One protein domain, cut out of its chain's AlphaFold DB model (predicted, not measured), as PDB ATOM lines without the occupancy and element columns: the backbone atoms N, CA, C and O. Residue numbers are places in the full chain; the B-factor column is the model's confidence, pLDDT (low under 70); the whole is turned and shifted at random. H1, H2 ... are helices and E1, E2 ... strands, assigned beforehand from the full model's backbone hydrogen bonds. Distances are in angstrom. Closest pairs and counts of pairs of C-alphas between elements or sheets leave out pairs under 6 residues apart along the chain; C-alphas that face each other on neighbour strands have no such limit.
ATOM      1  N   MET A   1      26.461  44.648 -23.492       37.28
ATOM      2  CA  MET A   1      25.800  43.531 -24.199       37.28
ATOM      3  C   MET A   1      25.475  42.523 -23.118       37.28
ATOM      4  O   MET A   1      26.402  41.903 -22.625       37.28
ATOM      5  N   ASN A   2      24.220  42.501 -22.666       52.19
ATOM      6  CA  ASN A   2      23.791  41.901 -21.393       52.19
ATOM      7  C   ASN A   2      22.839  40.708 -21.583       52.19
ATOM      8  O   ASN A   2      22.096  40.382 -20.664       52.19
ATOM      9  N   ASP A   3      22.843  40.067 -22.749       67.19
ATOM     10  CA  ASP A   3      21.980  38.907 -22.965       67.19
ATOM     11  C   ASP A   3      22.721  37.638 -22.553       67.19
ATOM     12  O   ASP A   3      23.845  37.385 -23.009       67.19
ATOM     13  N   SER A   4      22.084  36.871 -21.663       78.94
ATOM     14  CA  SER A   4      22.535  35.539 -21.263       78.94
ATOM     15  C   SER A   4      22.668  34.644 -22.496       78.94
ATOM     16  O   SER A   4      21.904  34.767 -23.456       78.94
ATOM     17  N   ARG A   5      23.672  33.768 -22.491       90.00
ATOM     18  CA  ARG A   5      23.926  32.808 -23.568       90.00
ATOM     19  C   ARG A   5      23.922  31.397 -22.987       90.00
ATOM     20  O   ARG A   5      24.381  31.234 -21.860       90.00
ATOM     21  N   PRO A   6      23.461  30.387 -23.740       93.56
ATOM     22  CA  PRO A   6      23.533  29.002 -23.295       93.56
ATOM     23  C   PRO A   6      24.983  28.513 -23.232       93.56
ATOM     24  O   PRO A   6      25.846  28.978 -23.984       93.56
ATOM     25  N   GLY A   7      25.250  27.547 -22.353       94.12
ATOM     26  CA  GLY A   7      26.535  26.860 -22.275       94.12
ATOM     27  C   GLY A   7      27.705  27.747 -21.843       94.12
ATOM     28  O   GLY A   7      28.846  27.475 -22.250       94.12
ATOM     29  N   THR A   8      27.428  28.803 -21.074       94.94
ATOM     30  CA  THR A   8      28.426  29.694 -20.471       94.94
ATOM     31  C   THR A   8      29.082  29.065 -19.244       94.94
ATOM     32  O   THR A   8      28.573  28.138 -18.616       94.94
ATOM     33  N   ASP A   9      30.275  29.559 -18.920       94.88
ATOM     34  CA  ASP A   9      30.995  29.166 -17.715       94.88
ATOM     35  C   ASP A   9      30.481  29.970 -16.507       94.88
ATOM     36  O   ASP A   9      29.985  31.089 -16.650       94.88
ATOM     37  N   TYR A  10      30.634  29.430 -15.291       93.44
ATOM     38  CA  TYR A  10      30.150  30.078 -14.057       93.44
ATOM     39  C   TYR A  10      30.759  31.471 -13.816       93.44
ATOM     40  O   TYR A  10      30.255  32.267 -13.024       93.44
ATOM     41  N   ASP A  11      31.881  31.775 -14.466       89.88
ATOM     42  CA  ASP A  11      32.551  33.056 -14.330       89.88
ATOM     43  C   ASP A  11      31.772  34.238 -14.927       89.88
ATOM     44  O   ASP A  11      32.015  35.361 -14.486       89.88
ATOM     45  N   TRP A  12      30.805  33.993 -15.819       88.88
ATOM     46  CA  TRP A  12      29.915  35.016 -16.385       88.88
ATOM     47  C   TRP A  12      28.989  35.658 -15.347       88.88
ATOM     48  O   TRP A  12      28.780  36.869 -15.387       88.88
ATOM     49  N   ASP A  13      28.485  34.863 -14.401       84.56
ATOM     50  CA  ASP A  13      27.546  35.320 -13.364       84.56
ATOM     51  C   ASP A  13      28.229  35.549 -12.007       84.56
ATOM     52  O   ASP A  13      27.637  36.069 -11.056       84.56
ATOM     53  N   SER A  14      29.494  35.137 -11.885       80.69
ATOM     54  CA  SER A  14      30.278  35.334 -10.671       80.69
ATOM     55  C   SER A  14      30.685  36.798 -10.490       80.69
ATOM     56  O   SER A  14      30.866  37.542 -11.452       80.69
ATOM     57  N   LYS A  15      30.909  37.211  -9.236       84.25
ATOM     58  CA  LYS A  15      31.516  38.521  -8.962       84.25
ATOM     59  C   LYS A  15      32.902  38.597  -9.612       84.25
ATOM     60  O   LYS A  15      33.728  37.701  -9.444       84.25
ATOM     61  N   ASP A  16      33.160  39.708 -10.289       78.75
ATOM     62  CA  ASP A  16      34.421  40.018 -10.971       78.75
ATOM     63  C   ASP A  16      35.595  40.240  -9.999       78.75
ATOM     64  O   ASP A  16      36.767  40.104 -10.372       78.75
ATOM     65  N   ARG A  17      35.283  40.545  -8.732       88.25
ATOM     66  CA  ARG A  17      36.255  40.802  -7.667       88.25
ATOM     67  C   ARG A  17      36.130  39.847  -6.484       88.25
ATOM     68  O   ARG A  17      35.041  39.588  -5.970       88.25
ATOM     69  N   ASN A  18      37.285  39.419  -5.988       89.06
ATOM     70  CA  ASN A  18      37.452  38.755  -4.705       89.06
ATOM     71  C   ASN A  18      37.265  39.757  -3.559       89.06
ATOM     72  O   ASN A  18      37.717  40.901  -3.629       89.06
ATOM     73  N   THR A  19      36.641  39.307  -2.470       91.44
ATOM     74  CA  THR A  19      36.497  40.094  -1.233       91.44
ATOM     75  C   THR A  19      37.809  40.205  -0.461       91.44
ATOM     76  O   THR A  19      38.041  41.203   0.215       91.44
ATOM     77  N   THR A  20      38.669  39.193  -0.576       93.44
ATOM     78  CA  THR A  20      39.995  39.164   0.041       93.44
ATOM     79  C   THR A  20      41.054  39.477  -1.017       93.44
ATOM     80  O   THR A  20      41.083  38.800  -2.050       93.44
ATOM     81  N   PRO A  21      41.921  40.479  -0.791       96.25
ATOM     82  CA  PRO A  21      43.045  40.748  -1.677       96.25
ATOM     83  C   PRO A  21      44.015  39.562  -1.756       96.25
ATOM     84  O   PRO A  21      44.258  38.877  -0.764       96.25
ATOM     85  N   GLY A  22      44.582  39.343  -2.939       95.94
ATOM     86  CA  GLY A  22      45.635  38.362  -3.182       95.94
ATOM     87  C   GLY A  22      47.014  38.819  -2.702       95.94
ATOM     88  O   GLY A  22      47.166  39.876  -2.088       95.94
ATOM     89  N   VAL A  23      48.043  38.042  -3.045       97.19
ATOM     90  CA  VAL A  23      49.425  38.210  -2.545       97.19
ATOM     91  C   VAL A  23      50.023  39.606  -2.775       97.19
ATOM     92  O   VAL A  23      50.822  40.072  -1.969       97.19
ATOM     93  N   ASN A  24      49.627  40.303  -3.844       96.12
ATOM     94  CA  ASN A  24      50.079  41.662  -4.157       96.12
ATOM     95  C   ASN A  24      48.957  42.713  -4.076       96.12
ATOM     96  O   ASN A  24      49.032  43.752  -4.729       96.12
ATOM     97  N   GLY A  25      47.896  42.434  -3.312       96.75
ATOM     98  CA  GLY A  25      46.764  43.342  -3.118       96.75
ATOM     99  C   GLY A  25      45.715  43.319  -4.236       96.75
ATOM    100  O   GLY A  25      44.712  44.026  -4.143       96.75
ATOM    101  N   SER A  26      45.904  42.508  -5.282       96.00
ATOM    102  CA  SER A  26      44.916  42.352  -6.353       96.00
ATOM    103  C   SER A  26      43.606  41.758  -5.833       96.00
ATOM    104  O   SER A  26      43.608  40.745  -5.139       96.00
ATOM    105  N   THR A  27      42.478  42.342  -6.225       96.19
ATOM    106  CA  THR A  27      41.139  41.785  -5.978       96.19
ATOM    107  C   THR A  27      40.548  41.115  -7.214       96.19
ATOM    108  O   THR A  27      39.400  40.700  -7.182       96.19
ATOM    109  N   LYS A 167      48.940  15.946 -18.129       97.81
ATOM    110  CA  LYS A 167      48.416  14.593 -18.341       97.81
ATOM    111  C   LYS A 167      47.637  14.567 -19.641       97.81
ATOM    112  O   LYS A 167      47.063  15.586 -20.038       97.81
ATOM    113  N   SER A 168      47.597  13.415 -20.299       98.31
ATOM    114  CA  SER A 168      46.688  13.241 -21.428       98.31
ATOM    115  C   SER A 168      45.231  13.321 -20.960       98.31
ATOM    116  O   SER A 168      44.908  13.021 -19.807       98.31
ATOM    117  N   LEU A 169      44.327  13.700 -21.870       98.31
ATOM    118  CA  LEU A 169      42.895  13.725 -21.569       98.31
ATOM    119  C   LEU A 169      42.396  12.333 -21.160       98.31
ATOM    120  O   LEU A 169      41.609  12.230 -20.230       98.31
ATOM    121  N   GLN A 170      42.904  11.266 -21.783       98.50
ATOM    122  CA  GLN A 170      42.528   9.894 -21.437       98.50
ATOM    123  C   GLN A 170      42.973   9.504 -20.020       98.50
ATOM    124  O   GLN A 170      42.186   8.921 -19.285       98.50
ATOM    125  N   GLU A 171      44.197   9.838 -19.606       98.38
ATOM    126  CA  GLU A 171      44.651   9.586 -18.228       98.38
ATOM    127  C   GLU A 171      43.879  10.431 -17.213       98.38
ATOM    128  O   GLU A 171      43.642   9.988 -16.089       98.38
ATOM    129  N   TYR A 172      43.507  11.660 -17.590       98.25
ATOM    130  CA  TYR A 172      42.843  12.582 -16.682       98.25
ATOM    131  C   TYR A 172      41.338  12.370 -16.575       98.25
ATOM    132  O   TYR A 172      40.847  12.548 -15.472       98.25
ATOM    133  N   VAL A 173      40.623  12.039 -17.661       98.44
ATOM    134  CA  VAL A 173      39.153  11.854 -17.745       98.44
ATOM    135  C   VAL A 173      38.775  10.370 -17.662       98.44
ATOM    136  O   VAL A 173      37.842  10.004 -16.944       98.44
ATOM    137  N   GLY A 174      39.549   9.489 -18.289       98.38
ATOM    138  CA  GLY A 174      39.266   8.057 -18.338       98.38
ATOM    139  C   GLY A 174      38.093   7.705 -19.256       98.38
ATOM    140  O   GLY A 174      37.741   8.458 -20.169       98.38
ATOM    141  N   SER A 175      37.508   6.535 -18.995       98.50
ATOM    142  CA  SER A 175      36.482   5.898 -19.839       98.50
ATOM    143  C   SER A 175      35.216   5.491 -19.085       98.50
ATOM    144  O   SER A 175      34.384   4.787 -19.639       98.50
ATOM    145  N   THR A 176      35.078   5.882 -17.818       98.44
ATOM    146  CA  THR A 176      33.949   5.471 -16.961       98.44
ATOM    147  C   THR A 176      33.139   6.639 -16.423       98.44
ATOM    148  O   THR A 176      31.980   6.461 -16.069       98.44
ATOM    149  N   ARG A 177      33.737   7.828 -16.331       98.25
ATOM    150  CA  ARG A 177      33.041   9.009 -15.827       98.25
ATOM    151  C   ARG A 177      32.179   9.616 -16.928       98.25
ATOM    152  O   ARG A 177      32.708   9.783 -18.029       98.25
ATOM    153  N   PRO A 178      30.911   9.963 -16.652       98.50
ATOM    154  CA  PRO A 178      30.029  10.550 -17.651       98.50
ATOM    155  C   PRO A 178      30.550  11.890 -18.172       98.50
ATOM    156  O   PRO A 178      30.909  12.790 -17.405       98.50
ATOM    157  N   VAL A 179      30.572  12.024 -19.496       98.81
ATOM    158  CA  VAL A 179      31.003  13.228 -20.209       98.81
ATOM    159  C   VAL A 179      29.873  13.722 -21.105       98.81
ATOM    160  O   VAL A 179      29.299  12.961 -21.883       98.81
ATOM    161  N   LEU A 180      29.586  15.020 -21.054       98.81
ATOM    162  CA  LEU A 180      28.803  15.684 -22.089       98.81
ATOM    163  C   LEU A 180      29.719  15.970 -23.288       98.81
ATOM    164  O   LEU A 180      30.516  16.911 -23.280       98.81
ATOM    165  N   LEU A 181      29.649  15.113 -24.304       98.75
ATOM    166  CA  LEU A 181      30.334  15.319 -25.577       98.75
ATOM    167  C   LEU A 181      29.438  16.158 -26.488       98.75
ATOM    168  O   LEU A 181      28.338  15.729 -26.834       98.75
ATOM    169  N   ASP A 182      29.914  17.328 -26.910       98.69
ATOM    170  CA  ASP A 182      29.226  18.079 -27.957       98.69
ATOM    171  C   ASP A 182      29.206  17.256 -29.265       98.69
ATOM    172  O   ASP A 182      30.123  16.488 -29.569       98.69
ATOM    173  N   TRP A 183      28.163  17.424 -30.079       98.12
ATOM    174  CA  TRP A 183      27.897  16.548 -31.231       98.12
ATOM    175  C   TRP A 183      29.020  16.507 -32.287       98.12
ATOM    176  O   TRP A 183      29.115  15.552 -33.055       98.12
ATOM    177  N   THR A 184      29.891  17.515 -32.321       97.81
ATOM    178  CA  THR A 184      30.995  17.639 -33.285       97.81
ATOM    179  C   THR A 184      32.242  16.843 -32.901       97.81
ATOM    180  O   THR A 184      33.091  16.607 -33.760       97.81
ATOM    181  N   VAL A 185      32.385  16.426 -31.637       98.31
ATOM    182  CA  VAL A 185      33.646  15.855 -31.123       98.31
ATOM    183  C   VAL A 185      33.575  14.353 -30.841       98.31
ATOM    184  O   VAL A 185      34.604  13.735 -30.577       98.31
ATOM    185  N   GLY A 186      32.393  13.736 -30.948       97.19
ATOM    186  CA  GLY A 186      32.176  12.333 -30.572       97.19
ATOM    187  C   GLY A 186      33.085  11.329 -31.293       97.19
ATOM    188  O   GLY A 186      33.584  10.398 -30.669       97.19
ATOM    189  N   LEU A 187      33.380  11.544 -32.582       98.06
ATOM    190  CA  LEU A 187      34.257  10.644 -33.346       98.06
ATOM    191  C   LEU A 187      35.729  10.715 -32.895       98.06
ATOM    192  O   LEU A 187      36.461   9.739 -33.027       98.06
ATOM    193  N   VAL A 188      36.166  11.865 -32.373       97.62
ATOM    194  CA  VAL A 188      37.555  12.096 -31.935       97.62
ATOM    195  C   VAL A 188      37.782  11.594 -30.504       97.62
ATOM    196  O   VAL A 188      38.910  11.261 -30.142       97.62
ATOM    197  N   PHE A 189      36.713  11.467 -29.713       98.44
ATOM    198  CA  PHE A 189      36.730  10.978 -28.331       98.44
ATOM    199  C   PHE A 189      35.911   9.680 -28.168       98.44
ATOM    200  O   PHE A 189      34.955   9.649 -27.392       98.44
ATOM    201  N   PRO A 190      36.261   8.585 -28.875       98.31
ATOM    202  CA  PRO A 190      35.437   7.374 -28.922       98.31
ATOM    203  C   PRO A 190      35.476   6.543 -27.631       98.31
ATOM    204  O   PRO A 190      34.652   5.652 -27.450       98.31
ATOM    205  N   CYS A 191      36.454   6.790 -26.753       98.50
ATOM    206  CA  CYS A 191      36.677   6.003 -25.536       98.50
ATOM    207  C   CYS A 191      36.078   6.643 -24.277       98.50
ATOM    208  O   CYS A 191      36.172   6.055 -23.199       98.50
ATOM    209  N   GLN A 192      35.540   7.858 -24.377       98.69
ATOM    210  CA  GLN A 192      34.875   8.540 -23.271       98.69
ATOM    211  C   GLN A 192      33.467   7.963 -23.101       98.69
ATOM    212  O   GLN A 192      32.804   7.666 -24.090       98.69
ATOM    213  N   HIS A 193      33.008   7.821 -21.857       98.38
ATOM    214  CA  HIS A 193      31.634   7.409 -21.556       98.38
ATOM    215  C   HIS A 193      30.709   8.624 -21.712       98.38
ATOM    216  O   HIS A 193      30.785   9.531 -20.876       98.38
ATOM    217  N   PRO A 194      29.890   8.725 -22.779       98.50
ATOM    218  CA  PRO A 194      28.934   9.817 -22.883       98.50
ATOM    219  C   PRO A 194      27.899   9.689 -21.763       98.50
ATOM    220  O   PRO A 194      27.538   8.574 -21.393       98.50
ATOM    221  N   MET A 195      27.388  10.811 -21.252       98.12
ATOM    222  CA  MET A 195      26.275  10.759 -20.303       98.12
ATOM    223  C   MET A 195      25.080  10.028 -20.926       98.12
ATOM    224  O   MET A 195      24.536  10.445 -21.953       98.12
ATOM    225  N   LEU A 196      24.690   8.910 -20.325       98.44
ATOM    226  CA  LEU A 196      23.558   8.124 -20.792       98.44
ATOM    227  C   LEU A 196      22.258   8.631 -20.171       98.44
ATOM    228  O   LEU A 196      22.243   9.411 -19.218       98.44
ATOM    229  N   HIS A 197      21.140   8.164 -20.718       98.19
ATOM    230  CA  HIS A 197      19.832   8.360 -20.115       98.19
ATOM    231  C   HIS A 197      19.042   7.056 -20.105       98.19
ATOM    232  O   HIS A 197      19.109   6.253 -21.037       98.19
ATOM    233  N   GLN A 198      18.253   6.856 -19.056       97.50
ATOM    234  CA  GLN A 198      17.382   5.700 -18.906       97.50
ATOM    235  C   GLN A 198      16.072   6.135 -18.253       97.50
ATOM    236  O   GLN A 198      16.065   6.916 -17.307       97.50
ATOM    237  N   TYR A 199      14.944   5.661 -18.790       96.31
ATOM    238  CA  TYR A 199      13.601   5.942 -18.256       96.31
ATOM    239  C   TYR A 199      13.295   7.439 -18.025       96.31
ATOM    240  O   TYR A 199      12.578   7.794 -17.095       96.31
ATOM    241  N   GLY A 200      13.830   8.318 -18.881       95.94
ATOM    242  CA  GLY A 200      13.614   9.769 -18.810       95.94
ATOM    243  C   GLY A 200      14.567  10.530 -17.881       95.94
ATOM    244  O   GLY A 200      14.399  11.735 -17.723       95.94
ATOM    245  N   ILE A 201      15.562   9.862 -17.292       97.94
ATOM    246  CA  ILE A 201      16.544  10.461 -16.378       97.94
ATOM    247  C   ILE A 201      17.944  10.302 -16.971       97.94
ATOM    248  O   ILE A 201      18.282   9.232 -17.476       97.94
ATOM    249  N   THR A 202      18.750  11.361 -16.926       98.38
ATOM    250  CA  THR A 202      20.138  11.354 -17.407       98.38
ATOM    251  C   THR A 202      21.122  11.077 -16.273       98.38
ATOM    252  O   THR A 202      20.853  11.386 -15.112       98.38
ATOM    253  N   GLU A 203      22.303  10.564 -16.608       98.19
ATOM    254  CA  GLU A 203      23.473  10.664 -15.734       98.19
ATOM    255  C   GLU A 203      23.882  12.137 -15.552       98.19
ATOM    256  O   GLU A 203      23.595  12.983 -16.403       98.19
ATOM    257  N   VAL A 204      24.560  12.456 -14.448       98.31
ATOM    258  CA  VAL A 204      25.130  13.794 -14.224       98.31
ATOM    259  C   VAL A 204      26.558  13.809 -14.785       98.31
ATOM    260  O   VAL A 204      27.401  13.072 -14.272       98.31
ATOM    261  N   PRO A 205      26.856  14.599 -15.833       98.56
ATOM    262  CA  PRO A 205      28.195  14.655 -16.408       98.56
ATOM    263  C   PRO A 205      29.191  15.348 -15.471       98.56
ATOM    264  O   PRO A 205      28.886  16.380 -14.878       98.56
ATOM    265  N   GLU A 206      30.415  14.824 -15.398       98.62
ATOM    266  CA  GLU A 206      31.530  15.448 -14.663       98.62
ATOM    267  C   GLU A 206      32.363  16.386 -15.549       98.62
ATOM    268  O   GLU A 206      33.042  17.298 -15.067       98.62
ATOM    269  N   PHE A 207      32.322  16.162 -16.863       98.88
ATOM    270  CA  PHE A 207      33.062  16.944 -17.842       98.88
ATOM    271  C   PHE A 207      32.204  17.285 -19.047       98.88
ATOM    272  O   PHE A 207      31.284  16.551 -19.401       98.88
ATOM    273  N   ARG A 208      32.582  18.365 -19.732       98.81
ATOM    274  CA  ARG A 208      32.094  18.685 -21.072       98.81
ATOM    275  C   ARG A 208      33.268  18.872 -22.026       98.81
ATOM    276  O   ARG A 208      34.179  19.646 -21.721       98.81
ATOM    277  N   ILE A 209      33.235  18.191 -23.171       98.88
ATOM    278  CA  ILE A 209      34.206  18.377 -24.260       98.88
ATOM    279  C   ILE A 209      33.508  19.100 -25.406       98.88
ATOM    280  O   ILE A 209      32.459  18.663 -25.875       98.88
ATOM    281  N   THR A 210      34.099  20.206 -25.851       98.81
ATOM    282  CA  THR A 210      33.541  21.071 -26.900       98.81
ATOM    283  C   THR A 210      34.536  21.239 -28.046       98.81
ATOM    284  O   THR A 210      35.741  21.113 -27.804       98.81
ATOM    285  N   PRO A 211      34.077  21.593 -29.261       98.50
ATOM    286  CA  PRO A 211      34.972  21.999 -30.345       98.50
ATOM    287  C   PRO A 211      35.618  23.364 -30.058       98.50
ATOM    288  O   PRO A 211      35.472  23.911 -28.954       98.50
ATOM    289  N   ASP A 212      36.341  23.891 -31.054       97.56
ATOM    290  CA  ASP A 212      36.969  25.214 -31.022       97.56
ATOM    291  C   ASP A 212      35.972  26.331 -30.687       97.56
ATOM    292  O   ASP A 212      34.750  26.172 -30.787       97.56
ATOM    293  N   TYR A 213      36.503  27.483 -30.280       96.06
ATOM    294  CA  TYR A 213      35.694  28.586 -29.772       96.06
ATOM    295  C   TYR A 213      34.584  29.054 -30.731       96.06
ATOM    296  O   TYR A 213      33.467  29.341 -30.286       96.06
ATOM    297  N   ASP A 214      34.866  29.155 -32.035       95.25
ATOM    298  CA  ASP A 214      33.889  29.654 -33.002       95.25
ATOM    299  C   ASP A 214      32.767  28.640 -33.221       95.25
ATOM    300  O   ASP A 214      31.593  29.024 -33.193       95.25
ATOM    301  N   GLN A 215      33.124  27.363 -33.389       97.06
ATOM    302  CA  GLN A 215      32.159  26.285 -33.584       97.06
ATOM    303  C   GLN A 215      31.306  26.057 -32.332       97.06
ATOM    304  O   GLN A 215      30.089  25.904 -32.436       97.06
ATOM    305  N   LYS A 216      31.903  26.120 -31.134       97.88
ATOM    306  CA  LYS A 216      31.147  26.028 -29.878       97.88
ATOM    307  C   LYS A 216      30.076  27.115 -29.809       97.88
ATOM    308  O   LYS A 216      28.903  26.830 -29.603       97.88
ATOM    309  N   ARG A 217      30.481  28.373 -30.010       95.56
ATOM    310  CA  ARG A 217      29.609  29.533 -29.795       95.56
ATOM    311  C   ARG A 217      28.485  29.646 -30.826       95.56
ATOM    312  O   ARG A 217      27.432  30.187 -30.505       95.56
ATOM    313  N   LYS A 218      28.748  29.265 -32.078       95.44
ATOM    314  CA  LYS A 218      27.805  29.455 -33.192       95.44
ATOM    315  C   LYS A 218      26.932  28.231 -33.439       95.44
ATOM    316  O   LYS A 218      25.770  28.418 -33.792       95.44
ATOM    317  N   ASP A 219      27.471  27.034 -33.204       97.44
ATOM    318  CA  ASP A 219      26.831  25.790 -33.623       97.44
ATOM    319  C   ASP A 219      26.429  24.927 -32.426       97.44
ATOM    320  O   ASP A 219      25.265  24.564 -32.295       97.44
ATOM    321  N   THR A 220      27.367  24.556 -31.545       97.94
ATOM    322  CA  THR A 220      27.047  23.556 -30.512       97.94
ATOM    323  C   THR A 220      26.261  24.142 -29.349       97.94
ATOM    324  O   THR A 220      25.323  23.500 -28.907       97.94
ATOM    325  N   ASP A 221      26.568  25.344 -28.862       97.94
ATOM    326  CA  ASP A 221      25.809  25.944 -27.755       97.94
ATOM    327  C   ASP A 221      24.374  26.298 -28.159       97.94
ATOM    328  O   ASP A 221      23.455  26.112 -27.369       97.94
ATOM    329  N   THR A 222      24.174  26.763 -29.393       96.38
ATOM    330  CA  THR A 222      22.854  27.138 -29.927       96.38
ATOM    331  C   THR A 222      22.002  25.918 -30.272       96.38
ATOM    332  O   THR A 222      20.788  25.951 -30.114       96.38
ATOM    333  N   TRP A 223      22.614  24.820 -30.722       98.06
ATOM    334  CA  TRP A 223      21.886  23.605 -31.090       98.06
ATOM    335  C   TRP A 223      21.274  22.866 -29.893       98.06
ATOM    336  O   TRP A 223      20.190  22.300 -30.006       98.06
ATOM    337  N   GLN A 224      21.981  22.823 -28.761       98.06
ATOM    338  CA  GLN A 224      21.586  22.052 -27.571       98.06
ATOM    339  C   GLN A 224      21.262  22.939 -26.362       98.06
ATOM    340  O   GLN A 224      21.406  22.491 -25.220       98.06
ATOM    341  N   ASP A 225      20.824  24.176 -26.596       97.44
ATOM    342  CA  ASP A 225      20.319  25.042 -25.534       97.44
ATOM    343  C   ASP A 225      19.037  24.492 -24.883       97.44
ATOM    344  O   ASP A 225      18.360  23.605 -25.405       97.44
ATOM    345  N   GLY A 226      18.696  25.016 -23.705       96.44
ATOM    346  CA  GLY A 226      17.478  24.613 -23.001       96.44
ATOM    347  C   GLY A 226      16.182  25.117 -23.645       96.44
ATOM    348  O   GLY A 226      15.138  24.502 -23.441       96.44
ATOM    349  N   GLU A 227      16.230  26.201 -24.426       95.25
ATOM    350  CA  GLU A 227      15.042  26.779 -25.075       95.25
ATOM    351  C   GLU A 227      14.488  25.857 -26.165       95.25
ATOM    352  O   GLU A 227      13.273  25.748 -26.331       95.25
ATOM    353  N   ASN A 228      15.374  25.132 -26.849       95.44
ATOM    354  CA  ASN A 228      15.048  24.178 -27.903       95.44
ATOM    355  C   ASN A 228      15.050  22.715 -27.412       95.44
ATOM    356  O   ASN A 228      14.914  21.791 -28.215       95.44
ATOM    357  N   GLY A 229      15.158  22.487 -26.095       96.88
ATOM    358  CA  GLY A 229      15.053  21.161 -25.470       96.88
ATOM    359  C   GLY A 229      16.350  20.342 -25.437       96.88
ATOM    360  O   GLY A 229      16.300  19.122 -25.277       96.88
ATOM    361  N   GLY A 230      17.502  20.987 -25.602       97.69
ATOM    362  CA  GLY A 230      18.817  20.365 -25.543       97.69
ATOM    363  C   GLY A 230      19.375  20.175 -24.129       97.69
ATOM    364  O   GLY A 230      18.828  20.634 -23.124       97.69
ATOM    365  N   LEU A 231      20.508  19.469 -24.057       98.31
ATOM    366  CA  LEU A 231      21.113  19.011 -22.801       98.31
ATOM    367  C   LEU A 231      21.670  20.145 -21.930       98.31
ATOM    368  O   LEU A 231      21.769  19.972 -20.713       98.31
ATOM    369  N   LEU A 232      21.976  21.313 -22.510       98.31
ATOM    370  CA  LEU A 232      22.466  22.453 -21.733       98.31
ATOM    371  C   LEU A 232      21.395  23.017 -20.796       98.31
ATOM    372  O   LEU A 232      21.730  23.523 -19.732       98.31
ATOM    373  N   GLY A 233      20.107  22.822 -21.104       96.81
ATOM    374  CA  GLY A 233      19.023  23.171 -20.181       96.81
ATOM    375  C   GLY A 233      19.076  22.409 -18.849       96.81
ATOM    376  O   GLY A 233      18.589  22.911 -17.838       96.81
ATOM    377  N   ILE A 234      19.687  21.218 -18.831       97.50
ATOM    378  CA  ILE A 234      19.899  20.424 -17.613       97.50
ATOM    379  C   ILE A 234      21.198  20.857 -16.933       97.50
ATOM    380  O   ILE A 234      21.203  21.145 -15.735       97.50
ATOM    381  N   THR A 235      22.307  20.907 -17.679       98.06
ATOM    382  CA  THR A 235      23.623  21.172 -17.083       98.06
ATOM    383  C   THR A 235      23.752  22.591 -16.557       98.06
ATOM    384  O   THR A 235      24.280  22.756 -15.465       98.06
ATOM    385  N   ASP A 236      23.240  23.595 -17.270       96.75
ATOM    386  CA  ASP A 236      23.398  25.003 -16.883       96.75
ATOM    387  C   ASP A 236      22.570  25.340 -15.629       96.75
ATOM    388  O   ASP A 236      22.898  26.261 -14.883       96.75
ATOM    389  N   LEU A 237      21.512  24.565 -15.360       96.00
ATOM    390  CA  LEU A 237      20.680  24.713 -14.167       96.00
ATOM    391  C   LEU A 237      21.251  23.971 -12.947       96.00
ATOM    392  O   LEU A 237      21.108  24.439 -11.817       96.00
ATOM    393  N   LEU A 238      21.857  22.798 -13.159       97.38
ATOM    394  CA  LEU A 238      22.295  21.894 -12.088       97.38
ATOM    395  C   LEU A 238      23.778  22.059 -11.710       97.38
ATOM    396  O   LEU A 238      24.160  21.784 -10.566       97.38
ATOM    397  N   LEU A 239      24.619  22.466 -12.662       98.25
ATOM    398  CA  LEU A 239      26.076  22.381 -12.584       98.25
ATOM    399  C   LEU A 239      26.734  23.738 -12.846       98.25
ATOM    400  O   LEU A 239      26.218  24.594 -13.555       98.25
ATOM    401  N   ARG A 240      27.934  23.918 -12.295       97.75
ATOM    402  CA  ARG A 240      28.826  25.039 -12.596       97.75
ATOM    403  C   ARG A 240      29.943  24.563 -13.504       97.75
ATOM    404  O   ARG A 240      30.724  23.691 -13.127       97.75
ATOM    405  N   ALA A 241      30.030  25.157 -14.689       98.06
ATOM    406  CA  ALA A 241      31.095  24.869 -15.633       98.06
ATOM    407  C   ALA A 241      32.343  25.722 -15.373       98.06
ATOM    408  O   ALA A 241      32.270  26.936 -15.155       98.06
ATOM    409  N   HIS A 242      33.502  25.065 -15.425       97.06
ATOM    410  CA  HIS A 242      34.813  25.679 -15.275       97.06
ATOM    411  C   HIS A 242      35.749  25.208 -16.388       97.06
ATOM    412  O   HIS A 242      36.134  24.036 -16.442       97.06
ATOM    413  N   VAL A 243      36.150  26.127 -17.270       97.38
ATOM    414  CA  VAL A 243      37.117  25.832 -18.333       97.38
ATOM    415  C   VAL A 243      38.476  25.419 -17.759       97.38
ATOM    416  O   VAL A 243      39.021  26.055 -16.853       97.38
ATOM    417  N   MET A 244      39.044  24.346 -18.310       97.94
ATOM    418  CA  MET A 244      40.346  23.811 -17.926       97.94
ATOM    419  C   MET A 244      41.443  24.212 -18.927       97.94
ATOM    420  O   MET A 244      41.195  24.269 -20.136       97.94
ATOM    421  N   PRO A 245      42.682  24.461 -18.463       97.56
ATOM    422  CA  PRO A 245      43.797  24.784 -19.344       97.56
ATOM    423  C   PRO A 245      44.270  23.531 -20.095       97.56
ATOM    424  O   PRO A 245      44.917  22.660 -19.519       97.56
ATOM    425  N   THR A 246      43.964  23.445 -21.389       98.31
ATOM    426  CA  THR A 246      44.323  22.300 -22.241       98.31
ATOM    427  C   THR A 246      45.174  22.724 -23.435       98.31
ATOM    428  O   THR A 246      45.143  23.876 -23.879       98.31
ATOM    429  N   TYR A 247      45.967  21.781 -23.946       98.19
ATOM    430  CA  TYR A 247      46.951  22.019 -24.998       98.19
ATOM    431  C   TYR A 247      46.968  20.837 -25.964       98.19
ATOM    432  O   TYR A 247      46.991  19.686 -25.525       98.19
ATOM    433  N   LEU A 248      47.002  21.118 -27.266       98.00
ATOM    434  CA  LEU A 248      47.212  20.084 -28.271       98.00
ATOM    435  C   LEU A 248      48.708  19.768 -28.357       98.00
ATOM    436  O   LEU A 248      49.529  20.663 -28.565       98.00
ATOM    437  N   SER A 249      49.062  18.499 -28.165       97.38
ATOM    438  CA  SER A 249      50.460  18.063 -28.146       97.38
ATOM    439  C   SER A 249      51.164  18.420 -29.455       97.38
ATOM    440  O   SER A 249      50.698  18.047 -30.529       97.38
ATOM    441  N   LYS A 250      52.292  19.135 -29.358       95.81
ATOM    442  CA  LYS A 250      53.163  19.547 -30.478       95.81
ATOM    443  C   LYS A 250      52.536  20.499 -31.507       95.81
ATOM    444  O   LYS A 250      53.240  20.918 -32.418       95.81
ATOM    445  N   ASP A 251      51.282  20.909 -31.335       97.38
ATOM    446  CA  ASP A 251      50.636  21.948 -32.143       97.38
ATOM    447  C   ASP A 251      50.079  23.048 -31.227       97.38
ATOM    448  O   ASP A 251      48.878  23.220 -31.007       97.38
ATOM    449  N   TRP A 252      51.012  23.789 -30.625       97.88
ATOM    450  CA  TRP A 252      50.739  24.755 -29.560       97.88
ATOM    451  C   TRP A 252      49.937  25.975 -30.023       97.88
ATOM    452  O   TRP A 252      49.424  26.710 -29.182       97.88
ATOM    453  N   GLY A 253      49.822  26.198 -31.332       97.31
ATOM    454  CA  GLY A 253      49.068  27.297 -31.929       97.31
ATOM    455  C   GLY A 253      47.667  26.911 -32.398       97.31
ATOM    456  O   GLY A 253      46.989  27.766 -32.964       97.31
ATOM    457  N   ARG A 254      47.236  25.657 -32.215       97.81
ATOM    458  CA  ARG A 254      45.912  25.192 -32.639       97.81
ATOM    459  C   ARG A 254      44.914  25.202 -31.490       97.81
ATOM    460  O   ARG A 254      45.213  24.740 -30.384       97.81
ATOM    461  N   ASP A 255      43.721  25.703 -31.789       97.56
ATOM    462  CA  ASP A 255      42.534  25.469 -30.978       97.56
ATOM    463  C   ASP A 255      41.936  24.119 -31.378       97.56
ATOM    464  O   ASP A 255      41.472  23.949 -32.504       97.56
ATOM    465  N   TRP A 256      42.050  23.135 -30.489       97.69
ATOM    466  CA  TRP A 256      41.431  21.822 -30.674       97.69
ATOM    467  C   TRP A 256      39.992  21.802 -30.148       97.69
ATOM    468  O   TRP A 256      39.251  20.865 -30.437       97.69
ATOM    469  N   GLY A 257      39.625  22.808 -29.352       97.88
ATOM    470  CA  GLY A 257      38.449  22.823 -28.512       97.88
ATOM    471  C   GLY A 257      38.786  23.023 -27.046       97.88
ATOM    472  O   GLY A 257      39.831  23.569 -26.678       97.88
ATOM    473  N   SER A 258      37.867  22.613 -26.178       98.38
ATOM    474  CA  SER A 258      38.037  22.833 -24.748       98.38
ATOM    475  C   SER A 258      37.453  21.718 -23.896       98.38
ATOM    476  O   SER A 258      36.537  21.002 -24.297       98.38
ATOM    477  N   LEU A 259      38.001  21.605 -22.689       98.75
ATOM    478  CA  LEU A 259      37.501  20.751 -21.623       98.75
ATOM    479  C   LEU A 259      36.974  21.646 -20.505       98.75
ATOM    480  O   LEU A 259      37.681  22.548 -20.047       98.75
ATOM    481  N   ARG A 260      35.756  21.378 -20.045       98.75
ATOM    482  CA  ARG A 260      35.187  21.967 -18.831       98.75
ATOM    483  C   ARG A 260      35.028  20.892 -17.777       98.75
ATOM    484  O   ARG A 260      34.575  19.796 -18.097       98.75
ATOM    485  N   LYS A 261      35.363  21.227 -16.535       98.56
ATOM    486  CA  LYS A 261      34.917  20.481 -15.358       98.56
ATOM    487  C   LYS A 261      33.543  21.007 -14.949       98.56
ATOM    488  O   LYS A 261      33.332  22.221 -14.994       98.56
ATOM    489  N   LEU A 262      32.640  20.109 -14.583       98.50
ATOM    490  CA  LEU A 262      31.304  20.434 -14.104       98.50
ATOM    491  C   LEU A 262      31.219  20.090 -12.615       98.50
ATOM    492  O   LEU A 262      31.409  18.938 -12.237       98.50
ATOM    493  N   ASP A 263      30.966  21.090 -11.777       97.62
ATOM    494  CA  ASP A 263      30.811  20.919 -10.331       97.62
ATOM    495  C   ASP A 263      29.338  21.089  -9.933       97.62
ATOM    496  O   ASP A 263      28.655  21.992 -10.422       97.62
ATOM    497  N   THR A 264      28.829  20.243  -9.036       97.12
ATOM    498  CA  THR A 264      27.454  20.380  -8.541       97.12
ATOM    499  C   THR A 264      27.302  21.633  -7.679       97.12
ATOM    500  O   THR A 264      28.205  22.037  -6.944       97.12
ATOM    501  N   ILE A 265      26.135  22.280  -7.760       96.19
ATOM    502  CA  ILE A 265      25.840  23.464  -6.934       96.19
ATOM    503  C   ILE A 265      25.677  23.074  -5.457       96.19
ATOM    504  O   ILE A 265      26.049  23.846  -4.569       96.19
ATOM    505  N   VAL A 266      25.130  21.883  -5.210       96.50
ATOM    506  CA  VAL A 266      24.921  21.286  -3.888       96.50
ATOM    507  C   VAL A 266      25.384  19.832  -3.893       96.50
ATOM    508  O   VAL A 266      25.427  19.193  -4.946       96.50
ATOM    509  N   ASP A 267      25.719  19.305  -2.719       95.25
ATOM    510  CA  ASP A 267      25.940  17.868  -2.557       95.25
ATOM    511  C   ASP A 267      24.585  17.145  -2.590       95.25
ATOM    512  O   ASP A 267      23.666  17.488  -1.842       95.25
ATOM    513  N   ALA A 268      24.441  16.194  -3.509       95.44
ATOM    514  CA  ALA A 268      23.214  15.447  -3.747       95.44
ATOM    515  C   ALA A 268      23.543  14.051  -4.286       95.44
ATOM    516  O   ALA A 268      24.596  13.826  -4.880       95.44
ATOM    517  N   TRP A 284      -3.172   5.868 -27.759       97.19
ATOM    518  CA  TRP A 284      -3.207   6.569 -26.488       97.19
ATOM    519  C   TRP A 284      -2.082   7.609 -26.422       97.19
ATOM    520  O   TRP A 284      -0.916   7.308 -26.674       97.19
ATOM    521  N   LYS A 285      -2.444   8.849 -26.086       96.00
ATOM    522  CA  LYS A 285      -1.521   9.968 -25.874       96.00
ATOM    523  C   LYS A 285      -1.902  10.615 -24.545       96.00
ATOM    524  O   LYS A 285      -2.973  11.218 -24.492       96.00
ATOM    525  N   PRO A 286      -1.086  10.480 -23.482       94.31
ATOM    526  CA  PRO A 286      -1.477  10.931 -22.152       94.31
ATOM    527  C   PRO A 286      -1.692  12.436 -22.098       94.31
ATOM    528  O   PRO A 286      -2.605  12.870 -21.414       94.31
ATOM    529  N   ASN A 287      -0.845  13.206 -22.796       94.75
ATOM    530  CA  ASN A 287      -0.875  14.664 -22.901       94.75
ATOM    531  C   ASN A 287       0.090  15.145 -24.002       94.75
ATOM    532  O   ASN A 287       0.810  14.350 -24.610       94.75
ATOM    533  N   GLN A 288       0.113  16.458 -24.247       96.38
ATOM    534  CA  GLN A 288       1.147  17.115 -25.051       96.38
ATOM    535  C   GLN A 288       2.428  17.333 -24.228       96.38
ATOM    536  O   GLN A 288       2.363  17.592 -23.028       96.38
ATOM    537  N   ILE A 289       3.591  17.256 -24.881       97.12
ATOM    538  CA  ILE A 289       4.884  17.622 -24.282       97.12
ATOM    539  C   ILE A 289       4.983  19.150 -24.211       97.12
ATOM    540  O   ILE A 289       4.591  19.848 -25.149       97.12
ATOM    541  N   ARG A 290       5.535  19.678 -23.114       96.44
ATOM    542  CA  ARG A 290       5.837  21.107 -22.989       96.44
ATOM    543  C   ARG A 290       7.020  21.467 -23.891       96.44
ATOM    544  O   ARG A 290       8.143  21.079 -23.599       96.44
ATOM    545  N   ILE A 291       6.755  22.224 -24.952       96.00
ATOM    546  CA  ILE A 291       7.770  22.703 -25.914       96.00
ATOM    547  C   ILE A 291       7.906  24.233 -25.940       96.00
ATOM    548  O   ILE A 291       8.729  24.769 -26.669       96.00
ATOM    549  N   LYS A 292       7.054  24.943 -25.193       92.69
ATOM    550  CA  LYS A 292       7.046  26.404 -25.047       92.69
ATOM    551  C   LYS A 292       6.351  26.803 -23.730       92.69
ATOM    552  O   LYS A 292       5.707  25.931 -23.130       92.69
ATOM    553  N   PRO A 293       6.512  28.055 -23.258       92.00
ATOM    554  CA  PRO A 293       5.797  28.586 -22.097       92.00
ATOM    555  C   PRO A 293       4.273  28.523 -22.228       92.00
ATOM    556  O   PRO A 293       3.761  28.679 -23.364       92.00
TER     557      PRO A 293
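Overview. This is residues 1 to 27, 167 to 268 and 284 to 293 of the 293 residues of the protein "Arabinosyltransferase B" of Mycobacteroides abscessus subsp. bolletii (UniProt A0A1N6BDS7). This model has little regular structure: a small four-stranded sheet with short helices H1, H2 and H3 round it, among long loops, and residues 20 to 25 and 284 to 289 stick out. The 139 printed residues, 43 in named elements, give H1 E1 E2 H2 H3 E3 E4, mixed helices and strands; the mixed sheet runs E1 E2 E4 E3. It is only just loose, close to compact (radius of gyration of the C-alphas 17.4 A), spanning 67 by 37 by 32 A.

Arrangement. Past residues 1 to 27, find H1, residues 169 to 173, which only grazes the sheet. E1, residues 178 to 181, is parallel to E2, residues 207 to 210, with N 180 and O 207 2.8 A apart. H2, residues 213 to 223, only grazes the sheet; H3, residues 232 to 238, has a height over the sheet of 8.2 A. E3, residues 239 to 243, and E4, residues 258 to 264, form an antiparallel hairpin, with N 240 and O 263 2.8 A apart. E4 is antiparallel to E2, with N 208 and O 260 2.9 A apart. E2, H2 H3, E3 make a split strand-helix-strand unit, two strands running the same way with E4 between them, its crossover right-handed. Every O i to N i+4 pair is within hydrogen-bond range in H1, 5 of 7 in H2 and 2 of 3 in H3.

Along the chain. Find C-alpha 169 at (42.895, 13.725, -21.569), where H1 begins; E4, 19.5 A long, ends at C-alpha 264, (27.454, 20.380, -8.541).

Size, cuts and confidence. The C-alphas farthest apart, of Asn 24 and Trp 284, are 67.6 A apart. Residues 28 to 166 and 269 to 283 are not printed, leaving C-alpha gaps of 30.7 A and 36.0 A. Links E1 to E2 and E3 to E4 are long. Residues 1 to 3 have pLDDT under 70.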